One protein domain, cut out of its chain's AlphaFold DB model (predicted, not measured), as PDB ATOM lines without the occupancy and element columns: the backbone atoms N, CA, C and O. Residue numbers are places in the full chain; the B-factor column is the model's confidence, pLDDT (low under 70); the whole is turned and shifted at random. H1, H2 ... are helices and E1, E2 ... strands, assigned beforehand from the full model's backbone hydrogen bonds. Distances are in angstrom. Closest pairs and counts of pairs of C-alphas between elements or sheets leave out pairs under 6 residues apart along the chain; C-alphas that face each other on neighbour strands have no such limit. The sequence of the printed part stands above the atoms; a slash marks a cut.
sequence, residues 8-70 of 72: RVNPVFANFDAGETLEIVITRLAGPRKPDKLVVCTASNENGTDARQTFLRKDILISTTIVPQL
ATOM      1  N   ARG A   8      26.256 -35.749 -28.016       91.25
ATOM      2  CA  ARG A   8      27.149 -36.779 -28.561       91.25
ATOM      3  C   ARG A   8      28.590 -36.324 -28.360       91.25
ATOM      4  O   ARG A   8      28.904 -35.194 -28.709       91.25
ATOM      5  N   VAL A   9      29.435 -37.183 -27.799       92.62
ATOM      6  CA  VAL A   9      30.840 -36.880 -27.482       92.62
ATOM      7  C   VAL A   9      31.743 -37.780 -28.317       92.62
ATOM      8  O   VAL A   9      31.477 -38.979 -28.408       92.62
ATOM      9  N   ASN A  10      32.789 -37.216 -28.922       94.69
ATOM     10  CA  ASN A  10      33.781 -37.968 -29.685       94.69
ATOM     11  C   ASN A  10      35.191 -37.347 -29.562       94.69
ATOM     12  O   ASN A  10      35.325 -36.164 -29.869       94.69
ATOM     13  N   PRO A  11      36.233 -38.120 -29.197       95.44
ATOM     14  CA  PRO A  11      36.174 -39.505 -28.721       95.44
ATOM     15  C   PRO A  11      35.633 -39.601 -27.281       95.44
ATOM     16  O   PRO A  11      35.680 -38.639 -26.521       95.44
ATOM     17  N   VAL A  12      35.109 -40.773 -26.897       95.00
ATOM     18  CA  VAL A  12      34.711 -41.065 -25.498       95.00
ATOM     19  C   VAL A  12      35.879 -41.645 -24.696       95.00
ATOM     20  O   VAL A  12      36.017 -41.365 -23.511       95.00
ATOM     21  N   PHE A  13      36.724 -42.440 -25.354       95.50
ATOM     22  CA  PHE A  13      37.958 -42.990 -24.807       95.50
ATOM     23  C   PHE A  13      39.083 -42.710 -25.792       95.50
ATOM     24  O   PHE A  13      38.901 -42.893 -26.995       95.50
ATOM     25  N   ALA A  14      40.230 -42.289 -25.281       95.19
ATOM     26  CA  ALA A  14      41.427 -42.064 -26.072       95.19
ATOM     27  C   ALA A  14      42.659 -42.170 -25.173       95.19
ATOM     28  O   ALA A  14      42.592 -41.856 -23.984       95.19
ATOM     29  N   ASN A  15      43.766 -42.597 -25.770       94.38
ATOM     30  CA  ASN A  15      45.098 -42.393 -25.219       94.38
ATOM     31  C   ASN A  15      45.674 -41.116 -25.846       94.38
ATOM     32  O   ASN A  15      45.331 -40.787 -26.983       94.38
ATOM     33  N   PHE A  16      46.519 -40.411 -25.108       92.75
ATOM     34  CA  PHE A  16      47.280 -39.262 -25.592       92.75
ATOM     35  C   PHE A  16      48.597 -39.206 -24.819       92.75
ATOM     36  O   PHE A  16      48.622 -39.567 -23.636       92.75
ATOM     37  N   ASP A  17      49.671 -38.776 -25.476       91.56
ATOM     38  CA  ASP A  17      50.991 -38.744 -24.852       91.56
ATOM     39  C   ASP A  17      51.239 -37.435 -24.092       91.56
ATOM     40  O   ASP A  17      50.546 -36.421 -24.242       91.56
ATOM     41  N   ALA A  18      52.247 -37.448 -23.219       90.81
ATOM     42  CA  ALA A  18      52.617 -36.273 -22.445       90.81
ATOM     43  C   ALA A  18      53.061 -35.125 -23.367       90.81
ATOM     44  O   ALA A  18      53.982 -35.270 -24.167       90.81
ATOM     45  N   GLY A  19      52.426 -33.962 -23.210       93.94
ATOM     46  CA  GLY A  19      52.684 -32.783 -24.041       93.94
ATOM     47  C   GLY A  19      51.837 -32.717 -25.313       93.94
ATOM     48  O   GLY A  19      51.847 -31.682 -25.978       93.94
ATOM     49  N   GLU A  20      51.067 -33.759 -25.627       94.38
ATOM     50  CA  GLU A  20      50.102 -33.715 -26.720       94.38
ATOM     51  C   GLU A  20      48.789 -33.044 -26.305       94.38
ATOM     52  O   GLU A  20      48.444 -32.924 -25.127       94.38
ATOM     53  N   THR A  21      48.034 -32.604 -27.311       94.94
ATOM     54  CA  THR A  21      46.677 -32.084 -27.142       94.94
ATOM     55  C   THR A  21      45.697 -33.010 -27.845       94.94
ATOM     56  O   THR A  21      45.847 -33.289 -29.032       94.94
ATOM     57  N   LEU A  22      44.668 -33.442 -27.119       94.50
ATOM     58  CA  LEU A  22      43.558 -34.212 -27.663       94.50
ATOM     59  C   LEU A  22      42.330 -33.313 -27.833       94.50
ATOM     60  O   LEU A  22      41.878 -32.679 -26.878       94.50
ATOM     61  N   GLU A  23      41.753 -33.304 -29.033       95.75
ATOM     62  CA  GLU A  23      40.498 -32.607 -29.306       95.75
ATOM     63  C   GLU A  23      39.288 -33.505 -28.992       95.75
ATOM     64  O   GLU A  23      39.211 -34.651 -29.437       95.75
ATOM     65  N   ILE A  24      38.328 -32.971 -28.231       94.19
ATOM     66  CA  ILE A  24      37.065 -33.642 -27.898       94.19
ATOM     67  C   ILE A  24      35.913 -32.810 -28.455       94.19
ATOM     68  O   ILE A  24      35.676 -31.679 -28.029       94.19
ATOM     69  N   VAL A  25      35.154 -33.397 -29.377       93.88
ATOM     70  CA  VAL A  25      34.011 -32.759 -30.030       93.88
ATOM     71  C   VAL A  25      32.722 -33.147 -29.315       93.88
ATOM     72  O   VAL A  25      32.431 -34.330 -29.121       93.88
ATOM     73  N   ILE A  26      31.916 -32.143 -28.962       90.75
ATOM     74  CA  ILE A  26      30.589 -32.331 -28.369       90.75
ATOM     75  C   ILE A  26      29.531 -31.763 -29.313       90.75
ATOM     76  O   ILE A  26      29.466 -30.558 -29.544       90.75
ATOM     77  N   THR A  27      28.664 -32.623 -29.838       90.12
ATOM     78  CA  THR A  27      27.532 -32.226 -30.681       90.12
ATOM     79  C   THR A  27      26.242 -32.238 -29.870       90.12
ATOM     80  O   THR A  27      25.822 -33.293 -29.389       90.12
ATOM     81  N   ARG A  28      25.583 -31.079 -29.748       87.31
ATOM     82  CA  ARG A  28      24.256 -30.945 -29.130       87.31
ATOM     83  C   ARG A  28      23.154 -31.078 -30.181       87.31
ATOM     84  O   ARG A  28      23.132 -30.335 -31.157       87.31
ATOM     85  N   LEU A  29      22.209 -31.980 -29.949       89.00
ATOM     86  CA  LEU A  29      20.972 -32.098 -30.717       89.00
ATOM     87  C   LEU A  29      19.892 -31.161 -30.164       89.00
ATOM     88  O   LEU A  29      19.889 -30.814 -28.978       89.00
ATOM     89  N   ALA A  30      18.949 -30.782 -31.029       86.06
ATOM     90  CA  ALA A  30      17.793 -29.984 -30.642       86.06
ATOM     91  C   ALA A  30      16.997 -30.682 -29.527       86.06
ATOM     92  O   ALA A  30      16.686 -31.870 -29.610       86.06
ATOM     93  N   GLY A  31      16.674 -29.937 -28.473       85.06
ATOM     94  CA  GLY A  31      15.964 -30.451 -27.309       85.06
ATOM     95  C   GLY A  31      15.796 -29.384 -26.228       85.06
ATOM     96  O   GLY A  31      16.277 -28.261 -26.396       85.06
ATOM     97  N   PRO A  32      15.118 -29.710 -25.115       85.25
ATOM     98  CA  PRO A  32      14.875 -28.760 -24.036       85.25
ATOM     99  C   PRO A  32      16.182 -28.214 -23.451       85.25
ATOM    100  O   PRO A  32      17.202 -28.914 -23.388       85.25
ATOM    101  N   ARG A  33      16.137 -26.955 -22.997       82.62
ATOM    102  CA  ARG A  33      17.223 -26.351 -22.219       82.62
ATOM    103  C   ARG A  33      17.339 -27.107 -20.901       82.62
ATOM    104  O   ARG A  33      16.381 -27.186 -20.136       82.62
ATOM    105  N   LYS A  34      18.511 -27.679 -20.662       83.50
ATOM    106  CA  LYS A  34      18.831 -28.412 -19.444       83.50
ATOM    107  C   LYS A  34      20.311 -28.191 -19.137       83.50
ATOM    108  O   LYS A  34      21.111 -28.300 -20.066       83.50
ATOM    109  N   PRO A  35      20.681 -27.898 -17.880       84.25
ATOM    110  CA  PRO A  35      22.081 -27.880 -17.492       84.25
ATOM    111  C   PRO A  35      22.656 -29.295 -17.604       84.25
ATOM    112  O   PRO A  35      22.142 -30.235 -16.993       84.25
ATOM    113  N   ASP A  36      23.724 -29.430 -18.383       88.31
ATOM    114  CA  ASP A  36      24.475 -30.669 -18.570       88.31
ATOM    115  C   ASP A  36      25.952 -30.432 -18.186       88.31
ATOM    116  O   ASP A  36      26.409 -29.297 -18.025       88.31
ATOM    117  N   LYS A  37      26.720 -31.508 -17.999       91.19
ATOM    118  CA  LYS A  37      28.166 -31.438 -17.739       91.19
ATOM    119  C   LYS A  37      28.898 -32.578 -18.435       91.19
ATOM    120  O   LYS A  37      28.362 -33.682 -18.519       91.19
ATOM    121  N   LEU A  38      30.130 -32.320 -18.867       92.38
ATOM    122  CA  LEU A  38      31.079 -33.356 -19.268       92.38
ATOM    123  C   LEU A  38      32.010 -33.651 -18.089       92.38
ATOM    124  O   LEU A  38      32.576 -32.736 -17.492       92.38
ATOM    125  N   VAL A  39      32.154 -34.929 -17.748       95.31
ATOM    126  CA  VAL A  39      33.135 -35.398 -16.764       95.31
ATOM    127  C   VAL A  39      34.257 -36.070 -17.539       95.31
ATOM    128  O   VAL A  39      34.021 -37.074 -18.206       95.31
ATOM    129  N   VAL A  40      35.454 -35.493 -17.474       95.75
ATOM    130  CA  VAL A  40      36.656 -36.041 -18.102       95.75
ATOM    131  C   VAL A  40      37.450 -36.767 -17.029       95.75
ATOM    132  O   VAL A  40      37.877 -36.152 -16.050       95.75
ATOM    133  N   CYS A  41      37.628 -38.071 -17.214       95.56
ATOM    134  CA  CYS A  41      38.437 -38.913 -16.344       95.56
ATOM    135  C   CYS A  41      39.775 -39.185 -17.028       95.56
ATOM    136  O   CYS A  41      39.801 -39.610 -18.181       95.56
ATOM    137  N   THR A  42      40.874 -38.973 -16.313       95.12
ATOM    138  CA  THR A  42      42.222 -39.306 -16.777       95.12
ATOM    139  C   THR A  42      42.862 -40.298 -15.821       95.12
ATOM    140  O   THR A  42      42.610 -40.282 -14.615       95.12
ATOM    141  N   ALA A  43      43.672 -41.192 -16.370       94.12
ATOM    142  CA  ALA A  43      44.434 -42.162 -15.608       94.12
ATOM    143  C   ALA A  43      45.693 -42.551 -16.386       94.12
ATOM    144  O   ALA A  43      45.732 -42.421 -17.609       94.12
ATOM    145  N   SER A  44      46.711 -43.028 -15.672       93.06
ATOM    146  CA  SER A  44      47.927 -43.544 -16.302       93.06
ATOM    147  C   SER A  44      47.626 -44.861 -17.026       93.06
ATOM    148  O   SER A  44      46.993 -45.753 -16.457       93.06
ATOM    149  N   ASN A  45      48.090 -44.995 -18.270       90.50
ATOM    150  CA  ASN A  45      47.973 -46.217 -19.069       90.50
ATOM    151  C   ASN A  45      49.361 -46.794 -19.383       90.50
ATOM    152  O   ASN A  45      49.810 -46.834 -20.525       90.50
ATOM    153  N   GLU A  46      50.053 -47.240 -18.339       82.12
ATOM    154  CA  GLU A  46      51.454 -47.694 -18.406       82.12
ATOM    155  C   GLU A  46      51.647 -48.952 -19.262       82.12
ATOM    156  O   GLU A  46      52.722 -49.187 -19.800       82.12
ATOM    157  N   ASN A  47      50.588 -49.746 -19.428       78.88
ATOM    158  CA  ASN A  47      50.630 -51.001 -20.175       78.88
ATOM    159  C   ASN A  47      50.331 -50.817 -21.672       78.88
ATOM    160  O   ASN A  47      50.226 -51.813 -22.388       78.88
ATOM    161  N   GLY A  48      50.120 -49.577 -22.140       75.62
ATOM    162  CA  GLY A  48      49.787 -49.286 -23.540       75.62
ATOM    163  C   GLY A  48      48.508 -49.982 -24.018       75.62
ATOM    164  O   GLY A  48      48.359 -50.282 -25.201       75.62
ATOM    165  N   THR A  49      47.596 -50.298 -23.094       83.88
ATOM    166  CA  THR A  49      46.363 -51.025 -23.413       83.88
ATOM    167  C   THR A  49      45.340 -50.115 -24.086       83.88
ATOM    168  O   THR A  49      45.478 -48.891 -24.116       83.88
ATOM    169  N   ASP A  50      44.276 -50.698 -24.629       91.00
ATOM    170  CA  ASP A  50      43.135 -49.912 -25.085       91.00
ATOM    171  C   ASP A  50      42.596 -49.018 -23.944       91.00
ATOM    172  O   ASP A  50      42.452 -49.452 -22.794       91.00
ATOM    173  N   ALA A  51      42.305 -47.753 -24.263       91.69
ATOM    174  CA  ALA A  51      41.906 -46.750 -23.277       91.69
ATOM    175  C   ALA A  51      40.653 -47.178 -22.496       91.69
ATOM    176  O   ALA A  51      40.559 -46.958 -21.290       91.69
ATOM    177  N   ARG A  52      39.698 -47.857 -23.145       92.75
ATOM    178  CA  ARG A  52      38.486 -48.339 -22.474       92.75
ATOM    179  C   ARG A  52      38.797 -49.461 -21.491       92.75
ATOM    180  O   ARG A  52      38.206 -49.492 -20.415       92.75
ATOM    181  N   GLN A  53      39.716 -50.362 -21.834       91.69
ATOM    182  CA  GLN A  53      40.123 -51.462 -20.950       91.69
ATOM    183  C   GLN A  53      40.806 -50.956 -19.679       91.69
ATOM    184  O   GLN A  53      40.570 -51.490 -18.595       91.69
ATOM    185  N   THR A  54      41.582 -49.878 -19.792       91.56
ATOM    186  CA  THR A  54      42.240 -49.226 -18.651       91.56
ATOM    187  C   THR A  54      41.229 -48.834 -17.566       91.56
ATOM    188  O   THR A  54      41.427 -49.152 -16.395       91.56
ATOM    189  N   PHE A  55      40.085 -48.260 -17.949       91.44
ATOM    190  CA  PHE A  55      39.028 -47.848 -17.013       91.44
ATOM    191  C   PHE A  55      38.155 -48.992 -16.462       91.44
ATOM    192  O   PHE A  55      37.300 -48.739 -15.614       91.44
ATOM    193  N   LEU A  56      38.343 -50.242 -16.901       90.88
ATOM    194  CA  LEU A  56      37.669 -51.408 -16.306       90.88
ATOM    195  C   LEU A  56      38.426 -51.984 -15.101       90.88
ATOM    196  O   LEU A  56      37.889 -52.815 -14.363       90.88
ATOM    197  N   ARG A  57      39.673 -51.552 -14.893       88.81
ATOM    198  CA  ARG A  57      40.495 -51.952 -13.753       88.81
ATOM    199  C   ARG A  57      39.934 -51.395 -12.447       88.81
ATOM    200  O   ARG A  57      39.486 -50.256 -12.383       88.81
ATOM    201  N   LYS A  58      39.989 -52.197 -11.382       87.19
ATOM    202  CA  LYS A  58      39.499 -51.806 -10.047       87.19
ATOM    203  C   LYS A  58      40.526 -51.029  -9.222       87.19
ATOM    204  O   LYS A  58      40.155 -50.378  -8.257       87.19
ATOM    205  N   ASP A  59      41.799 -51.144  -9.580       89.31
ATOM    206  CA  ASP A  59      42.954 -50.602  -8.863       89.31
ATOM    207  C   ASP A  59      43.485 -49.297  -9.474       89.31
ATOM    208  O   ASP A  59      44.518 -48.786  -9.051       89.31
ATOM    209  N   ILE A  60      42.803 -48.758 -10.485       91.19
ATOM    210  CA  ILE A  60      43.266 -47.575 -11.197       91.19
ATOM    211  C   ILE A  60      42.994 -46.290 -10.412       91.19
ATOM    212  O   ILE A  60      41.896 -46.065  -9.902       91.19
ATOM    213  N   LEU A  61      43.999 -45.418 -10.354       92.44
ATOM    214  CA  LEU A  61      43.850 -44.068  -9.821       92.44
ATOM    215  C   LEU A  61      43.318 -43.146 -10.916       92.44
ATOM    216  O   LEU A  61      43.944 -42.979 -11.962       92.44
ATOM    217  N   ILE A  62      42.156 -42.552 -10.657       94.94
ATOM    218  CA  ILE A  62      41.464 -41.670 -11.594       94.94
ATOM    219  C   ILE A  62      41.584 -40.231 -11.100       94.94
ATOM    220  O   ILE A  62      41.207 -39.919  -9.971       94.94
ATOM    221  N   SER A  63      42.056 -39.346 -11.973       95.50
ATOM    222  CA  SER A  63      41.885 -37.904 -11.831       95.50
ATOM    223  C   SER A  63      40.668 -37.454 -12.638       95.50
ATOM    224  O   SER A  63      40.306 -38.067 -13.644       95.50
ATOM    225  N   THR A  64      39.968 -36.417 -12.182       96.69
ATOM    226  CA  THR A  64      38.711 -35.971 -12.797       96.69
ATOM    227  C   THR A  64      38.672 -34.462 -12.945       96.69
ATOM    228  O   THR A  64      39.002 -33.727 -12.020       96.69
ATOM    229  N   THR A  65      38.197 -34.000 -14.099       96.00
ATOM    230  CA  THR A  65      37.854 -32.596 -14.353       96.00
ATOM    231  C   THR A  65      36.424 -32.500 -14.876       96.00
ATOM    232  O   THR A  65      35.961 -33.356 -15.628       96.00
ATOM    233  N   ILE A  66      35.704 -31.457 -14.460       95.19
ATOM    234  CA  ILE A  66      34.317 -31.215 -14.867       95.19
ATOM    235  C   ILE A  66      34.275 -29.989 -15.772       95.19
ATOM    236  O   ILE A  66      34.714 -28.912 -15.376       95.19
ATOM    237  N   VAL A  67      33.679 -30.146 -16.952       92.12
ATOM    238  CA  VAL A  67      33.382 -29.044 -17.868       92.12
ATOM    239  C   VAL A  67      31.870 -28.792 -17.834       92.12
ATOM    240  O   VAL A  67      31.100 -29.616 -18.346       92.12
ATOM    241  N   PRO A  68      31.401 -27.703 -17.196       90.25
ATOM    242  CA  PRO A  68      29.983 -27.367 -17.185       90.25
ATOM    243  C   PRO A  68      29.537 -26.912 -18.580       90.25
ATOM    244  O   PRO A  68      30.179 -26.062 -19.194       90.25
ATOM    245  N   GLN A  69      28.412 -27.435 -19.072       81.44
ATOM    246  CA  GLN A  69      27.753 -26.892 -20.258       81.44
ATOM    247  C   GLN A  69      26.684 -25.898 -19.815       81.44
ATOM    248  O   GLN A  69      25.576 -26.268 -19.423       81.44
ATOM    249  N   LEU A  70      27.050 -24.618 -19.856       75.00
ATOM    250  CA  LEU A  70      26.130 -23.521 -19.594       75.00
ATOM    251  C   LEU A  70      25.239 -23.306 -20.821       75.00
ATOM    252  O   LEU A  70      25.728 -23.163 -21.940       75.00
TER     253      LEU A  70
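What this domain is: This is residues 8 to 70 of the 72 residues of an uncharacterized protein of Heterorhabditis bacteriophora (UniProt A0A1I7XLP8). This is little regular structure: two separate antiparallel ribbons, E3 with E4 and the shorter hairpin E1 with E2, both along the length, with short helix H1 towards one end. The 63 printed residues hold E1, E2, E3, H1, E4 in that order; 25 are in named elements, mostly strand. The whole is loose, radius of gyration of the C-alphas 13.9 A, and elongated, 42 by 24 by 18 A.

Where its parts are: Find C-alpha 36 at (24.475, -30.669, -18.570); E3 runs from there to residue 42, 19.8 A. E4, residues 63 to 69, 19.8 A, ends at C-alpha 69, (27.753, -26.892, -20.258). E1 is residues 8 to 10, E2 25 to 28, H1 51 to 54.

How they stand to each other: E3 and E4 are antiparallel at 159 degrees; look for N 38 and O 67, within hydrogen-bond range at 2.9 A. In hairpin E1 and E2, 172 degrees, N 8 and O 27 are within range at 2.8 A. E1 and E2 are apart from E3, E4 and H1. H1 is too short for O i to N i+4 pairs.

The domain as a whole: The farthest C-alphas, Pro 32 and Asn 47, are 42.3 A apart. Residues 11 to 24 form the long link. The printed part has no cut, and no printed residue is under pLDDT 70.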